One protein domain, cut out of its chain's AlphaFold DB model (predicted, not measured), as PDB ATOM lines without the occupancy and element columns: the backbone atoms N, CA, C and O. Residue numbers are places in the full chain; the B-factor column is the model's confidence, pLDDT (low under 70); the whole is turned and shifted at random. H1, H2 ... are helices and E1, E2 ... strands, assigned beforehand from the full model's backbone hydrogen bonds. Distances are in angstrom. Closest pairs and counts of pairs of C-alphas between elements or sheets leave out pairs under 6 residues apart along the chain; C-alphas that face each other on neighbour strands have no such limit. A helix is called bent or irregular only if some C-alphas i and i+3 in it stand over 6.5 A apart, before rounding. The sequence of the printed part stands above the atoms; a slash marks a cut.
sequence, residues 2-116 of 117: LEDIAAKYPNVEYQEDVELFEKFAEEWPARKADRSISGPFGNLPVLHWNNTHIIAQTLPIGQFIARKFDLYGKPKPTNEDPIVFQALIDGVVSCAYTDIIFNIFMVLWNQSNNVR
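Overview. This is residues 2 to 116 of the 117 residues of the protein "Hypothetical protein" of Rotaria sordida (UniProt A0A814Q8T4). A small strand hairpin, E1 and E2, sits in the middle of the body, between the short helix H3 and a helical hairpin of H4 with the near part of H5. Long H5 runs on past this body as an arm, residues 96 to 116 sticking out, while residues 17 to 27, with most of H2, stand free elsewhere. The 115 printed residues run H1 H2 H3 E1 E2 H4 H5, mostly helix, with an antiparallel sheet E1 - E2. The whole is loose, with a radius of gyration of the C-alphas of 18.2 A and spans of 63 by 39 by 22 A.

Along the chain. H1 is residues 2 to 8, from C-alpha 2 at (9.590, -16.420, -45.920). H2 is residues 21 to 31, irregular, with C-alphas 26 and 29 7.0 A apart. H3 is residues 35 to 38, E1 46 to 49 and E2 53 to 56. H4, residues 58 to 68, is 15.4 A long. H5, residues 81 to 114, is 50.4 A long and ends at C-alpha 114 at (-0.871, 31.734, -42.166).

Arrangement. E1 and E2 are antiparallel at 158 degrees, with N 47 and O 55 2.8 A apart, within hydrogen-bond range. The closest C-alphas of E2 and H5, Ile 55 and Leu 88, are 6.2 A apart. H4 touches residues 83 to 91 of H5, closest at C-alphas 60 and 87, 5.3 A, with a shallow tilt of 24 degrees, opposite ways. H2 and H3 are close but not clearly touching, 6.7 A between C-alphas 31 and 37. H1 touches no helix. Each O i to N i+4 pair is within hydrogen-bond range in H1, H4 and H5, and 5 of 7 in H2; H3 is too short for one.

Size, cuts and confidence. The farthest C-alphas, Pro 10 and Arg 116, are 63.3 A apart. The printed part has no cut. The links H1 to H2 and H4 to H5 are long. Residues 75 to 77 and 116 have pLDDT under 70.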
ATOM      1  N   LEU A   2       8.199 -16.071 -46.263       81.56
ATOM      2  CA  LEU A   2       9.590 -16.420 -45.920       81.56
ATOM      3  C   LEU A   2       9.769 -17.911 -45.607       81.56
ATOM      4  O   LEU A   2      10.717 -18.527 -46.084       81.56
ATOM      5  N   GLU A   3       8.803 -18.501 -44.908       82.88
ATOM      6  CA  GLU A   3       8.715 -19.947 -44.676       82.88
ATOM      7  C   GLU A   3       8.672 -20.744 -45.989       82.88
ATOM      8  O   GLU A   3       9.403 -21.717 -46.148       82.88
ATOM      9  N   ASP A   4       7.884 -20.290 -46.971       84.62
ATOM     10  CA  ASP A   4       7.783 -20.937 -48.288       84.62
ATOM     11  C   ASP A   4       9.123 -20.921 -49.036       84.62
ATOM     12  O   ASP A   4       9.468 -21.856 -49.762       84.62
ATOM     13  N   ILE A   5       9.895 -19.846 -48.858       84.00
ATOM     14  CA  ILE A   5      11.242 -19.727 -49.413       84.00
ATOM     15  C   ILE A   5      12.174 -20.704 -48.695       84.00
ATOM     16  O   ILE A   5      12.844 -21.481 -49.368       84.00
ATOM     17  N   ALA A   6      12.182 -20.742 -47.364       85.56
ATOM     18  CA  ALA A   6      12.992 -21.708 -46.619       85.56
ATOM     19  C   ALA A   6      12.663 -23.163 -47.008       85.56
ATOM     20  O   ALA A   6      13.561 -23.956 -47.272       85.56
ATOM     21  N   ALA A   7      11.379 -23.493 -47.185       86.12
ATOM     22  CA  ALA A   7      10.946 -24.815 -47.639       86.12
ATOM     23  C   ALA A   7      11.434 -25.159 -49.061       86.12
ATOM     24  O   ALA A   7      11.707 -26.321 -49.368       86.12
ATOM     25  N   LYS A   8      11.552 -24.160 -49.945       88.56
ATOM     26  CA  LYS A   8      11.999 -24.342 -51.335       88.56
ATOM     27  C   LYS A   8      13.523 -24.427 -51.474       88.56
ATOM     28  O   LYS A   8      14.007 -25.045 -52.424       88.56
ATOM     29  N   TYR A   9      14.281 -23.802 -50.573       85.00
ATOM     30  CA  TYR A   9      15.741 -23.738 -50.636       85.00
ATOM     31  C   TYR A   9      16.366 -24.476 -49.438       85.00
ATOM     32  O   TYR A   9      16.470 -23.896 -48.364       85.00
ATOM     33  N   PRO A  10      16.877 -25.711 -49.611       83.25
ATOM     34  CA  PRO A  10      17.299 -26.579 -48.499       83.25
ATOM     35  C   PRO A  10      18.499 -26.068 -47.683       83.25
ATOM     36  O   PRO A  10      18.784 -26.601 -46.619       83.25
ATOM     37  N   ASN A  11      19.199 -25.040 -48.170       85.19
ATOM     38  CA  ASN A  11      20.326 -24.406 -47.479       85.19
ATOM     39  C   ASN A  11      19.921 -23.105 -46.762       85.19
ATOM     40  O   ASN A  11      20.786 -22.299 -46.426       85.19
ATOM     41  N   VAL A  12      18.621 -22.845 -46.619       85.94
ATOM     42  CA  VAL A  12      18.087 -21.632 -45.998       85.94
ATOM     43  C   VAL A  12      17.288 -22.032 -44.776       85.94
ATOM     44  O   VAL A  12      16.252 -22.682 -44.883       85.94
ATOM     45  N   GLU A  13      17.767 -21.600 -43.620       88.12
ATOM     46  CA  GLU A  13      17.031 -21.690 -42.370       88.12
ATOM     47  C   GLU A  13      16.318 -20.358 -42.123       88.12
ATOM     48  O   GLU A  13      16.898 -19.284 -42.302       88.12
ATOM     49  N   TYR A  14      15.043 -20.430 -41.753       87.19
ATOM     50  CA  TYR A  14      14.252 -19.272 -41.361       87.19
ATOM     51  C   TYR A  14      13.788 -19.460 -39.924       87.19
ATOM     52  O   TYR A  14      13.194 -20.483 -39.590       87.19
ATOM     53  N   GLN A  15      14.050 -18.451 -39.102       87.62
ATOM     54  CA  GLN A  15      13.560 -18.362 -37.741       87.62
ATOM     55  C   GLN A  15      12.792 -17.051 -37.599       87.62
ATOM     56  O   GLN A  15      13.323 -15.977 -37.892       87.62
ATOM     57  N   GLU A  16      11.546 -17.150 -37.151       84.81
ATOM     58  CA  GLU A  16      10.755 -15.997 -36.743       84.81
ATOM     59  C   GLU A  16      10.836 -15.855 -35.223       84.81
ATOM     60  O   GLU A  16      10.597 -16.814 -34.487       84.81
ATOM     61  N   ASP A  17      11.193 -14.664 -34.750       79.81
ATOM     62  CA  ASP A  17      11.171 -14.352 -33.322       79.81
ATOM     63  C   ASP A  17       9.778 -13.827 -32.952       79.81
ATOM     64  O   ASP A  17       9.495 -12.628 -33.000       79.81
ATOM     65  N   VAL A  18       8.860 -14.761 -32.695       70.19
ATOM     66  CA  VAL A  18       7.468 -14.451 -32.354       70.19
ATOM     67  C   VAL A  18       7.353 -14.282 -30.841       70.19
ATOM     68  O   VAL A  18       7.075 -15.229 -30.104       70.19
ATOM     69  N   GLU A  19       7.554 -13.060 -30.360       75.00
ATOM     70  CA  GLU A  19       7.196 -12.689 -28.991       75.00
ATOM     71  C   GLU A  19       5.704 -12.324 -28.889       75.00
ATOM     72  O   GLU A  19       5.090 -11.806 -29.825       75.00
ATOM     73  N   LEU A  20       5.102 -12.571 -27.719       73.88
ATOM     74  CA  LEU A  20       3.739 -12.126 -27.427       73.88
ATOM     75  C   LEU A  20       3.682 -10.593 -27.531       73.88
ATOM     76  O   LEU A  20       4.466  -9.906 -26.874       73.88
ATOM     77  N   PHE A  21       2.746 -10.061 -28.320       75.62
ATOM     78  CA  PHE A  21       2.683  -8.630 -28.652       75.62
ATOM     79  C   PHE A  21       2.720  -7.707 -27.423       75.62
ATOM     80  O   PHE A  21       3.378  -6.674 -27.452       75.62
ATOM     81  N   GLU A  22       2.043  -8.088 -26.339       76.12
ATOM     82  CA  GLU A  22       1.977  -7.312 -25.094       76.12
ATOM     83  C   GLU A  22       3.357  -7.165 -24.441       76.12
ATOM     84  O   GLU A  22       3.796  -6.054 -24.157       76.12
ATOM     85  N   LYS A  23       4.090  -8.275 -24.306       81.31
ATOM     86  CA  LYS A  23       5.458  -8.290 -23.776       81.31
ATOM     87  C   LYS A  23       6.413  -7.516 -24.687       81.31
ATOM     88  O   LYS A  23       7.238  -6.734 -24.220       81.31
ATOM     89  N   PHE A  24       6.261  -7.696 -25.997       81.31
ATOM     90  CA  PHE A  24       7.049  -6.963 -26.978       81.31
ATOM     91  C   PHE A  24       6.813  -5.447 -26.869       81.31
ATOM     92  O   PHE A  24       7.767  -4.675 -26.884       81.31
ATOM     93  N   ALA A  25       5.564  -5.000 -26.715       80.94
ATOM     94  CA  ALA A  25       5.230  -3.582 -26.600       80.94
ATOM     95  C   ALA A  25       5.830  -2.927 -25.343       80.94
ATOM     96  O   ALA A  25       6.245  -1.767 -25.404       80.94
ATOM     97  N   GLU A  26       5.910  -3.660 -24.230       87.81
ATOM     98  CA  GLU A  26       6.535  -3.187 -22.989       87.81
ATOM     99  C   GLU A  26       8.061  -3.074 -23.108       87.81
ATOM    100  O   GLU A  26       8.657  -2.099 -22.646       87.81
ATOM    101  N   GLU A  27       8.706  -4.044 -23.758       88.69
ATOM    102  CA  GLU A  27      10.168  -4.125 -23.832       88.69
ATOM    103  C   GLU A  27      10.759  -3.360 -25.029       88.69
ATOM    104  O   GLU A  27      11.921  -2.935 -24.998       88.69
ATOM    105  N   TRP A  28       9.972  -3.133 -26.085       87.44
ATOM    106  CA  TRP A  28      10.433  -2.498 -27.318       87.44
ATOM    107  C   TRP A  28      11.047  -1.109 -27.121       87.44
ATOM    108  O   TRP A  28      12.100  -0.867 -27.711       87.44
ATOM    109  N   PRO A  29      10.499  -0.190 -26.302       89.12
ATOM    110  CA  PRO A  29      11.128   1.111 -26.081       89.12
ATOM    111  C   PRO A  29      12.582   1.006 -25.598       89.12
ATOM    112  O   PRO A  29      13.421   1.794 -26.034       89.12
ATOM    113  N   ALA A  30      12.893   0.014 -24.755       87.94
ATOM    114  CA  ALA A  30      14.255  -0.251 -24.296       87.94
ATOM    115  C   ALA A  30      15.112  -0.898 -25.399       87.94
ATOM    116  O   ALA A  30      16.251  -0.487 -25.621       87.94
ATOM    117  N   ARG A  31      14.552  -1.863 -26.142       87.94
ATOM    118  CA  ARG A  31      15.241  -2.575 -27.238       87.94
ATOM    119  C   ARG A  31      15.470  -1.710 -28.484       87.94
ATOM    120  O   ARG A  31      16.416  -1.937 -29.227       87.94
ATOM    121  N   LYS A  32      14.656  -0.675 -28.701       88.50
ATOM    122  CA  LYS A  32      14.740   0.252 -29.842       88.50
ATOM    123  C   LYS A  32      16.077   0.998 -29.913       88.50
ATOM    124  O   LYS A  32      16.515   1.378 -30.996       88.50
ATOM    125  N   ALA A  33      16.708   1.247 -28.767       87.88
ATOM    126  CA  ALA A  33      18.021   1.886 -28.714       87.88
ATOM    127  C   ALA A  33      19.150   0.929 -29.132       87.88
ATOM    128  O   ALA A  33      20.191   1.376 -29.619       87.88
ATOM    129  N   ASP A  34      18.937  -0.377 -28.978       90.75
ATOM    130  CA  ASP A  34      19.889  -1.396 -29.386       90.75
ATOM    131  C   ASP A  34      19.812  -1.607 -30.903       90.75
ATOM    132  O   ASP A  34      18.857  -2.168 -31.448       90.75
ATOM    133  N   ARG A  35      20.839  -1.129 -31.609       89.06
ATOM    134  CA  ARG A  35      20.958  -1.236 -33.070       89.06
ATOM    135  C   ARG A  35      21.211  -2.658 -33.548       89.06
ATOM    136  O   ARG A  35      20.968  -2.933 -34.720       89.06
ATOM    137  N   SER A  36      21.686  -3.540 -32.669       88.19
ATOM    138  CA  SER A  36      21.825  -4.952 -33.003       88.19
ATOM    139  C   SER A  36      20.460  -5.614 -33.164       88.19
ATOM    140  O   SER A  36      20.350  -6.484 -34.006       88.19
ATOM    141  N   ILE A  37      19.425  -5.148 -32.453       87.69
ATOM    142  CA  ILE A  37      18.052  -5.677 -32.520       87.69
ATOM    143  C   ILE A  37      17.198  -4.875 -33.511       87.69
ATOM    144  O   ILE A  37      16.518  -5.411 -34.379       87.69
ATOM    145  N   SER A  38      17.218  -3.551 -33.378       88.62
ATOM    146  CA  SER A  38      16.311  -2.642 -34.090       88.62
ATOM    147  C   SER A  38      16.839  -2.162 -35.448       88.62
ATOM    148  O   SER A  38      16.190  -1.372 -36.147       88.62
ATOM    149  N   GLY A  39      18.039  -2.614 -35.813       89.06
ATOM    150  CA  GLY A  39      18.730  -2.213 -37.023       89.06
ATOM    151  C   GLY A  39      19.083  -0.720 -37.076       89.06
ATOM    152  O   GLY A  39      18.929   0.033 -36.106       89.06
ATOM    153  N   PRO A  40      19.565  -0.247 -38.237       87.81
ATOM    154  CA  PRO A  40      20.125   1.099 -38.380       87.81
ATOM    155  C   PRO A  40      19.104   2.221 -38.153       87.81
ATOM    156  O   PRO A  40      19.488   3.336 -37.805       87.81
ATOM    157  N   PHE A  41      17.808   1.935 -38.312       88.75
ATOM    158  CA  PHE A  41      16.744   2.941 -38.223       88.75
ATOM    159  C   PHE A  41      15.946   2.878 -36.924       88.75
ATOM    160  O   PHE A  41      15.212   3.815 -36.626       88.75
ATOM    161  N   GLY A  42      16.134   1.845 -36.098       88.94
ATOM    162  CA  GLY A  42      15.439   1.754 -34.815       88.94
ATOM    163  C   GLY A  42      13.966   1.403 -34.994       88.94
ATOM    164  O   GLY A  42      13.142   1.742 -34.154       88.94
ATOM    165  N   ASN A  43      13.612   0.794 -36.121       86.75
ATOM    166  CA  ASN A  43      12.238   0.526 -36.510       86.75
ATOM    167  C   ASN A  43      12.152  -0.909 -37.019       86.75
ATOM    168  O   ASN A  43      13.036  -1.365 -37.741       86.75
ATOM    169  N   LEU A  44      11.065  -1.588 -36.666       89.31
ATOM    170  CA  LEU A  44      10.704  -2.879 -37.240       89.31
ATOM    171  C   LEU A  44       9.912  -2.697 -38.549       89.31
ATOM    172  O   LEU A  44       9.286  -1.650 -38.734       89.31
ATOM    173  N   PRO A  45       9.885  -3.706 -39.440       90.06
ATOM    174  CA  PRO A  45      10.586  -4.991 -39.349       90.06
ATOM    175  C   PRO A  45      12.076  -4.900 -39.712       90.06
ATOM    176  O   PRO A  45      12.507  -4.006 -40.449       90.06
ATOM    177  N   VAL A  46      12.842  -5.871 -39.209       92.12
ATOM    178  CA  VAL A  46      14.278  -6.043 -39.456       92.12
ATOM    179  C   VAL A  46      14.549  -7.505 -39.816       92.12
ATOM    180  O   VAL A  46      14.020  -8.412 -39.182       92.12
ATOM    181  N   LEU A  47      15.370  -7.733 -40.839       92.44
ATOM    182  CA  LEU A  47      15.879  -9.040 -41.239       92.44
ATOM    183  C   LEU A  47      17.350  -9.153 -40.839       92.44
ATOM    184  O   LEU A  47      18.193  -8.397 -41.328       92.44
ATOM    185  N   HIS A  48      17.656 -10.145 -40.012       92.75
ATOM    186  CA  HIS A  48      19.021 -10.573 -39.744       92.75
ATOM    187  C   HIS A  48      19.411 -11.631 -40.772       92.75
ATOM    188  O   HIS A  48      18.781 -12.681 -40.865       92.75
ATOM    189  N   TRP A  49      20.435 -11.348 -41.569       91.38
ATOM    190  CA  TRP A  49      20.896 -12.230 -42.633       91.38
ATOM    191  C   TRP A  49      22.304 -12.740 -42.332       91.38
ATOM    192  O   TRP A  49      23.231 -11.945 -42.153       91.38
ATOM    193  N   ASN A  50      22.461 -14.069 -42.282       88.62
ATOM    194  CA  ASN A  50      23.720 -14.772 -41.998       88.62
ATOM    195  C   ASN A  50      24.452 -14.292 -40.727       88.62
ATOM    196  O   ASN A  50      25.670 -14.417 -40.638       88.62
ATOM    197  N   ASN A  51      23.740 -13.711 -39.755       85.25
ATOM    198  CA  ASN A  51      24.301 -13.077 -38.550       85.25
ATOM    199  C   ASN A  51      25.316 -11.942 -38.812       85.25
ATOM    200  O   ASN A  51      25.941 -11.453 -37.873       85.25
ATOM    201  N   THR A  52      25.483 -11.501 -40.061       87.56
ATOM    202  CA  THR A  52      26.452 -10.467 -40.458       87.56
ATOM    203  C   THR A  52      25.787  -9.187 -40.934       87.56
ATOM    204  O   THR A  52      26.370  -8.109 -40.822       87.56
ATOM    205  N   HIS A  53      24.577  -9.288 -41.482       91.12
ATOM    206  CA  HIS A  53      23.881  -8.159 -42.083       91.12
ATOM    207  C   HIS A  53      22.519  -7.957 -41.444       91.12
ATOM    208  O   HIS A  53      21.790  -8.909 -41.176       91.12
ATOM    209  N   ILE A  54      22.175  -6.690 -41.241       92.88
ATOM    210  CA  ILE A  54      20.894  -6.276 -40.688       92.88
ATOM    211  C   ILE A  54      20.224  -5.384 -41.729       92.88
ATOM    212  O   ILE A  54      20.691  -4.279 -42.008       92.88
ATOM    213  N   ILE A  55      19.152  -5.886 -42.331       92.81
ATOM    214  CA  ILE A  55      18.396  -5.202 -43.381       92.81
ATOM    215  C   ILE A  55      17.082  -4.746 -42.756       92.81
ATOM    216  O   ILE A  55      16.301  -5.564 -42.290       92.81
ATOM    217  N   ALA A  56      16.839  -3.442 -42.725       92.06
ATOM    218  CA  ALA A  56      15.626  -2.865 -42.151       92.06
ATOM    219  C   ALA A  56      14.677  -2.369 -43.248       92.06
ATOM    220  O   ALA A  56      15.116  -2.140 -44.375       92.06
ATOM    221  N   GLN A  57      13.414  -2.132 -42.873       90.44
ATOM    222  CA  GLN A  57      12.298  -1.706 -43.734       90.44
ATOM    223  C   GLN A  57      11.708  -2.834 -44.591       90.44
ATOM    224  O   GLN A  57      12.409  -3.573 -45.277       90.44
ATOM    225  N   THR A  58      10.375  -2.913 -44.619       91.12
ATOM    226  CA  THR A  58       9.628  -3.983 -45.299       91.12
ATOM    227  C   THR A  58       9.968  -4.104 -46.787       91.12
ATOM    228  O   THR A  58      10.171  -5.208 -47.291       91.12
ATOM    229  N   LEU A  59      10.045  -2.978 -47.505       90.62
ATOM    230  CA  LEU A  59      10.276  -2.976 -48.951       90.62
ATOM    231  C   LEU A  59      11.718  -3.393 -49.319       90.62
ATOM    232  O   LEU A  59      11.860  -4.314 -50.126       90.62
ATOM    233  N   PRO A  60      12.777  -2.814 -48.719       92.12
ATOM    234  CA  PRO A  60      14.153  -3.293 -48.880       92.12
ATOM    235  C   PRO A  60      14.347  -4.766 -48.517       92.12
ATOM    236  O   PRO A  60      14.992  -5.491 -49.274       92.12
ATOM    237  N   ILE A  61      13.741  -5.240 -47.420       92.75
ATOM    238  CA  ILE A  61      13.754  -6.663 -47.045       92.75
ATOM    239  C   ILE A  61      13.152  -7.515 -48.173       92.75
ATOM    240  O   ILE A  61      13.785  -8.461 -48.645       92.75
ATOM    241  N   GLY A  62      11.965  -7.157 -48.668       90.94
ATOM    242  CA  GLY A  62      11.313  -7.875 -49.768       90.94
ATOM    243  C   GLY A  62      12.137  -7.877 -51.058       90.94
ATOM    244  O   GLY A  62      12.281  -8.914 -51.708       90.94
ATOM    245  N   GLN A  63      12.734  -6.739 -51.419       90.94
ATOM    246  CA  GLN A  63      13.593  -6.620 -52.600       90.94
ATOM    247  C   GLN A  63      14.864  -7.460 -52.478       90.94
ATOM    248  O   GLN A  63      15.255  -8.109 -53.452       90.94
ATOM    249  N   PHE A  64      15.484  -7.473 -51.297       92.12
ATOM    250  CA  PHE A  64      16.636  -8.311 -50.996       92.12
ATOM    251  C   PHE A  64      16.314  -9.788 -51.226       92.12
ATOM    252  O   PHE A  64      16.979 -10.441 -52.032       92.12
ATOM    253  N   ILE A  65      15.249 -10.289 -50.593       90.88
ATOM    254  CA  ILE A  65      14.798 -11.680 -50.707       90.88
ATOM    255  C   ILE A  65      14.504 -12.027 -52.172       90.88
ATOM    256  O   ILE A  65      14.999 -13.024 -52.699       90.88
ATOM    257  N   ALA A  66      13.752 -11.174 -52.868       89.31
ATOM    258  CA  ALA A  66      13.375 -11.418 -54.254       89.31
ATOM    259  C   ALA A  66      14.582 -11.468 -55.205       89.31
ATOM    260  O   ALA A  66      14.614 -12.304 -56.106       89.31
ATOM    261  N   ARG A  67      15.608 -10.631 -55.001       88.50
ATOM    262  CA  ARG A  67      16.860 -10.701 -55.778       88.50
ATOM    263  C   ARG A  67      17.705 -11.915 -55.386       88.50
ATOM    264  O   ARG A  67      18.264 -12.574 -56.257       88.50
ATOM    265  N   LYS A  68      17.785 -12.227 -54.090       87.56
ATOM    266  CA  LYS A  68      18.584 -13.334 -53.553       87.56
ATOM    267  C   LYS A  68      18.135 -14.693 -54.096       87.56
ATOM    268  O   LYS A  68      18.980 -15.539 -54.408       87.56
ATOM    269  N   PHE A  69      16.824 -14.872 -54.218       87.50
ATOM    270  CA  PHE A  69      16.184 -16.120 -54.638       87.50
ATOM    271  C   PHE A  69      15.693 -16.119 -56.088       87.50
ATOM    272  O   PHE A  69      15.016 -17.060 -56.491       87.50
ATOM    273  N   ASP A  70      16.055 -15.101 -56.875       86.38
ATOM    274  CA  ASP A  70      15.625 -14.947 -58.270       86.38
ATOM    275  C   ASP A  70      14.095 -15.053 -58.451       86.38
ATOM    276  O   ASP A  70      13.561 -15.749 -59.312       86.38
ATOM    277  N   LEU A  71      13.356 -14.341 -57.601       86.19
ATOM    278  CA  LEU A  71      11.896 -14.253 -57.695       86.19
ATOM    279  C   LEU A  71      11.440 -13.229 -58.748       86.19
ATOM    280  O   LEU A  71      10.260 -13.173 -59.080       86.19
ATOM    281  N   TYR A  72      12.367 -12.428 -59.287       84.69
ATOM    282  CA  TYR A  72      12.106 -11.494 -60.388       84.69
ATOM    283  C   TYR A  72      12.280 -12.124 -61.781       84.69
ATOM    284  O   TYR A  72      11.966 -11.456 -62.767       84.69
ATOM    285  N   GLY A  73      12.793 -13.359 -61.882       78.81
ATOM    286  CA  GLY A  73      13.087 -14.012 -63.162       78.81
ATOM    287  C   GLY A  73      14.223 -13.331 -63.931       78.81
ATOM    288  O   GLY A  73      14.159 -13.197 -65.153       78.81
ATOM    289  N   LYS A  74      15.235 -12.829 -63.214       74.19
ATOM    290  CA  LYS A  74      16.394 -12.112 -63.763       74.19
ATOM    291  C   LYS A  74      17.671 -12.846 -63.367       74.19
ATOM    292  O   LYS A  74      17.748 -13.346 -62.254       74.19
ATOM    293  N   PRO A  75      18.719 -12.849 -64.210       67.06
ATOM    294  CA  PRO A  75      19.944 -13.577 -63.904       67.06
ATOM    295  C   PRO A  75      20.467 -13.212 -62.511       67.06
ATOM    296  O   PRO A  75      20.762 -12.047 -62.227       67.06
ATOM    297  N   LYS A  76      20.543 -14.226 -61.640       69.62
ATOM    298  CA  LYS A  76      21.063 -14.097 -60.283       69.62
ATOM    299  C   LYS A  76      22.504 -13.579 -60.361       69.62
ATOM    300  O   LYS A  76      23.315 -14.185 -61.065       69.62
ATOM    301  N   PRO A  77      22.857 -12.490 -59.658       66.44
ATOM    302  CA  PRO A  77      24.248 -12.070 -59.594       66.44
ATOM    303  C   PRO A  77      25.073 -13.166 -58.908       66.44
ATOM    304  O   PRO A  77      24.636 -13.784 -57.937       66.44
ATOM    305  N   THR A  78      26.261 -13.430 -59.445       70.56
ATOM    306  CA  THR A  78      27.164 -14.498 -58.986       70.56
ATOM    307  C   THR A  78      27.684 -14.274 -57.567       70.56
ATOM    308  O   THR A  78      27.973 -15.246 -56.877       70.56
ATOM    309  N   ASN A  79      27.746 -13.016 -57.119       78.56
ATOM    310  CA  ASN A  79      28.211 -12.626 -55.790       78.56
ATOM    311  C   ASN A  79      27.051 -12.101 -54.937       78.56
ATOM    312  O   ASN A  79      26.140 -11.443 -55.444       78.56
ATOM    313  N   GLU A  80      27.104 -12.364 -53.630       79.94
ATOM    314  CA  GLU A  80      26.064 -11.952 -52.678       79.94
ATOM    315  C   GLU A  80      26.190 -10.481 -52.258       79.94
ATOM    316  O   GLU A  80      25.174  -9.802 -52.098       79.94
ATOM    317  N   ASP A  81      27.422  -9.974 -52.151       84.19
ATOM    318  CA  ASP A  81      27.730  -8.628 -51.645       84.19
ATOM    319  C   ASP A  81      26.975  -7.495 -52.360       84.19
ATOM    320  O   ASP A  81      26.446  -6.615 -51.678       84.19
ATOM    321  N   PRO A  82      26.828  -7.495 -53.704       86.88
ATOM    322  CA  PRO A  82      26.084  -6.443 -54.395       86.88
ATOM    323  C   PRO A  82      24.594  -6.425 -54.034       86.88
ATOM    324  O   PRO A  82      23.986  -5.356 -53.997       86.88
ATOM    325  N   ILE A  83      23.995  -7.592 -53.757       88.62
ATOM    326  CA  ILE A  83      22.577  -7.682 -53.376       88.62
ATOM    327  C   ILE A  83      22.379  -7.082 -51.984       88.62
ATOM    328  O   ILE A  83      21.458  -6.289 -51.782       88.62
ATOM    329  N   VAL A  84      23.250  -7.455 -51.041       88.31
ATOM    330  CA  VAL A  84      23.224  -6.949 -49.664       88.31
ATOM    331  C   VAL A  84      23.450  -5.440 -49.656       88.31
ATOM    332  O   VAL A  84      22.659  -4.707 -49.066       88.31
ATOM    333  N   PHE A  85      24.481  -4.960 -50.355       89.38
ATOM    334  CA  PHE A  85      24.795  -3.535 -50.426       89.38
ATOM    335  C   PHE A  85      23.620  -2.720 -50.973       89.38
ATOM    336  O   PHE A  85      23.230  -1.720 -50.371       89.38
ATOM    337  N   GLN A  86      22.998  -3.176 -52.064       91.06
ATOM    338  CA  GLN A  86      21.839  -2.490 -52.626       91.06
ATOM    339  C   GLN A  86      20.665  -2.449 -51.639       91.06
ATOM    340  O   GLN A  86      20.033  -1.407 -51.509       91.06
ATOM    341  N   ALA A  87      20.402  -3.533 -50.904       90.12
ATOM    342  CA  ALA A  87      19.338  -3.558 -49.899       90.12
ATOM    343  C   ALA A  87      19.570  -2.548 -48.761       90.12
ATOM    344  O   ALA A  87      18.626  -1.904 -48.301       90.12
ATOM    345  N   LEU A  88      20.823  -2.365 -48.331       89.00
ATOM    346  CA  LEU A  88      21.176  -1.360 -47.323       89.00
ATOM    347  C   LEU A  88      20.932   0.065 -47.837       89.00
ATOM    348  O   LEU A  88      20.352   0.885 -47.122       89.00
ATOM    349  N   ILE A  89      21.321   0.353 -49.083       91.12
ATOM    350  CA  ILE A  89      21.076   1.652 -49.726       91.12
ATOM    351  C   ILE A  89      19.575   1.903 -49.905       91.12
ATOM    352  O   ILE A  89      19.099   2.984 -49.558       91.12
ATOM    353  N   ASP A  90      18.823   0.904 -50.374       89.38
ATOM    354  CA  ASP A  90      17.369   0.986 -50.545       89.38
ATOM    355  C   ASP A  90      16.685   1.321 -49.196       89.38
ATOM    356  O   ASP A  90      15.764   2.139 -49.144       89.38
ATOM    357  N   GLY A  91      17.198   0.782 -48.080       87.06
ATOM    358  CA  GLY A  91      16.781   1.139 -46.718       87.06
ATOM    359  C   GLY A  91      17.013   2.603 -46.350       87.06
ATOM    360  O   GLY A  91      16.096   3.267 -45.863       87.06
ATOM    361  N   VAL A  92      18.213   3.127 -46.611       87.62
ATOM    362  CA  VAL A  92      18.550   4.535 -46.329       87.62
ATOM    363  C   VAL A  92      17.668   5.477 -47.146       87.62
ATOM    364  O   VAL A  92      17.110   6.432 -46.602       87.62
ATOM    365  N   VAL A  93      17.503   5.190 -48.439       87.44
ATOM    366  CA  VAL A  93      16.677   5.996 -49.348       87.44
ATOM    367  C   VAL A  93      15.212   5.990 -48.907       87.44
ATOM    368  O   VAL A  93      14.573   7.042 -48.918       87.44
ATOM    369  N   SER A  94      14.691   4.841 -48.467       85.62
ATOM    370  CA  SER A  94      13.314   4.728 -47.978       85.62
ATOM    371  C   SER A  94      13.049   5.638 -46.774       85.62
ATOM    372  O   SER A  94      12.019   6.308 -46.743       85.62
ATOM    373  N   CYS A  95      13.971   5.696 -45.808       82.44
ATOM    374  CA  CYS A  95      13.852   6.581 -44.643       82.44
ATOM    375  C   CYS A  95      13.983   8.065 -45.029       82.44
ATOM    376  O   CYS A  95      13.208   8.905 -44.573       82.44
ATOM    377  N   ALA A  96      14.927   8.395 -45.915       85.06
ATOM    378  CA  ALA A  96      15.120   9.770 -46.366       85.06
ATOM    379  C   ALA A  96      13.888  10.310 -47.115       85.06
ATOM    380  O   ALA A  96      13.515  11.472 -46.954       85.06
ATOM    381  N   TYR A  97      13.221   9.466 -47.908       83.31
ATOM    382  CA  TYR A  97      12.019   9.852 -48.644       83.31
ATOM    383  C   TYR A  97      10.864  10.246 -47.711       83.31
ATOM    384  O   TYR A  97      10.204  11.261 -47.948       83.31
ATOM    385  N   THR A  98      10.644   9.493 -46.628       80.69
ATOM    386  CA  THR A  98       9.600   9.815 -45.643       80.69
ATOM    387  C   THR A  98       9.879  11.129 -44.920       80.69
ATOM    388  O   THR A  98       8.960  11.932 -44.759       80.69
ATOM    389  N   ASP A  99      11.140  11.399 -44.572       83.50
ATOM    390  CA  ASP A  99      11.528  12.654 -43.920       83.50
ATOM    391  C   ASP A  99      11.324  13.856 -44.848       83.50
ATOM    392  O   ASP A  99      10.815  14.900 -44.431       83.50
ATOM    393  N   ILE A 100      11.678  13.717 -46.128       89.06
ATOM    394  CA  ILE A 100      11.483  14.774 -47.126       89.06
ATOM    395  C   ILE A 100       9.991  15.072 -47.309       89.06
ATOM    396  O   ILE A 100       9.598  16.237 -47.253       89.06
ATOM    397  N   ILE A 101       9.147  14.047 -47.481       90.12
ATOM    398  CA  ILE A 101       7.693  14.232 -47.615       90.12
ATOM    399  C   ILE A 101       7.117  14.928 -46.387       90.12
ATOM    400  O   ILE A 101       6.329  15.864 -46.528       90.12
ATOM    401  N   PHE A 102       7.509  14.487 -45.192       89.25
ATOM    402  CA  PHE A 102       7.013  15.066 -43.951       89.25
ATOM    403  C   PHE A 102       7.380  16.551 -43.840       89.25
ATOM    404  O   PHE A 102       6.523  17.381 -43.540       89.25
ATOM    405  N   ASN A 103       8.622  16.911 -44.169       91.44
ATOM    406  CA  ASN A 103       9.059  18.307 -44.181       91.44
ATOM    407  C   ASN A 103       8.299  19.152 -45.215       91.44
ATOM    408  O   ASN A 103       7.876  20.263 -44.899       91.44
ATOM    409  N   ILE A 104       8.063  18.628 -46.423       94.38
ATOM    410  CA  ILE A 104       7.244  19.311 -47.438       94.38
ATOM    411  C   ILE A 104       5.828  19.548 -46.906       94.38
ATOM    412  O   ILE A 104       5.307  20.659 -47.004       94.38
ATOM    413  N   PHE A 105       5.216  18.532 -46.293       95.31
ATOM    414  CA  PHE A 105       3.883  18.645 -45.713       95.31
ATOM    415  C   PHE A 105       3.824  19.708 -44.607       95.31
ATOM    416  O   PHE A 105       2.920  20.540 -44.607       95.31
ATOM    417  N   MET A 106       4.816  19.739 -43.712       94.00
ATOM    418  CA  MET A 106       4.915  20.742 -42.645       94.00
ATOM    419  C   MET A 106       5.015  22.172 -43.191       94.00
ATOM    420  O   MET A 106       4.360  23.078 -42.671       94.00
ATOM    421  N   VAL A 107       5.784  22.382 -44.265       94.62
ATOM    422  CA  VAL A 107       5.887  23.690 -44.933       94.62
ATOM    423  C   VAL A 107       4.541  24.110 -45.526       94.62
ATOM    424  O   VAL A 107       4.093  25.235 -45.288       94.62
ATOM    425  N   LEU A 108       3.865  23.211 -46.247       94.25
ATOM    426  CA  LEU A 108       2.556  23.484 -46.851       94.25
ATOM    427  C   LEU A 108       1.477  23.759 -45.793       94.25
ATOM    428  O   LEU A 108       0.680  24.686 -45.943       94.25
ATOM    429  N   TRP A 109       1.479  22.999 -44.695       94.19
ATOM    430  CA  TRP A 109       0.569  23.196 -43.568       94.19
ATOM    431  C   TRP A 109       0.751  24.576 -42.930       94.19
ATOM    432  O   TRP A 109      -0.222  25.301 -42.708       94.19
ATOM    433  N   ASN A 110       2.001  24.983 -42.690       94.06
ATOM    434  CA  ASN A 110       2.305  26.291 -42.114       94.06
ATOM    435  C   ASN A 110       1.897  27.450 -43.041       94.06
ATOM    436  O   ASN A 110       1.378  28.466 -42.577       94.06
ATOM    437  N   GLN A 111       2.074  27.300 -44.358       91.44
ATOM    438  CA  GLN A 111       1.583  28.285 -45.327       91.44
ATOM    439  C   GLN A 111       0.051  28.370 -45.328       91.44
ATOM    440  O   GLN A 111      -0.496  29.469 -45.278       91.44
ATOM    441  N   SER A 112      -0.650  27.231 -45.313       90.75
ATOM    442  CA  SER A 112      -2.117  27.219 -45.305       90.75
ATOM    443  C   SER A 112      -2.717  27.855 -44.048       90.75
ATOM    444  O   SER A 112      -3.792  28.446 -44.138       90.75
ATOM    445  N   ASN A 113      -2.071  27.722 -42.887       86.88
ATOM    446  CA  ASN A 113      -2.569  28.314 -41.643       86.88
ATOM    447  C   ASN A 113      -2.276  29.815 -41.543       86.88
ATOM    448  O   ASN A 113      -3.101  30.544 -41.005       86.88
ATOM    449  N   ASN A 114      -1.165  30.297 -42.111       79.12
ATOM    450  CA  ASN A 114      -0.871  31.734 -42.166       79.12
ATOM    451  C   ASN A 114      -1.826  32.521 -43.074       79.12
ATOM    452  O   ASN A 114      -2.017  33.705 -42.850       79.12
ATOM    453  N   VAL A 115      -2.436  31.890 -44.081       74.50
ATOM    454  CA  VAL A 115      -3.425  32.545 -44.965       74.50
ATOM    455  C   VAL A 115      -4.819  32.634 -44.317       74.50
ATOM    456  O   VAL A 115      -5.676  33.373 -44.794       74.50
ATOM    457  N   ARG A 116      -5.077  31.864 -43.251       62.75
ATOM    458  CA  ARG A 116      -6.383  31.808 -42.565       62.75
ATOM    459  C   ARG A 116      -6.489  32.726 -41.339       62.75
ATOM    460  O   ARG A 116      -7.591  32.840 -40.807       62.75
TER     461      ARG A 116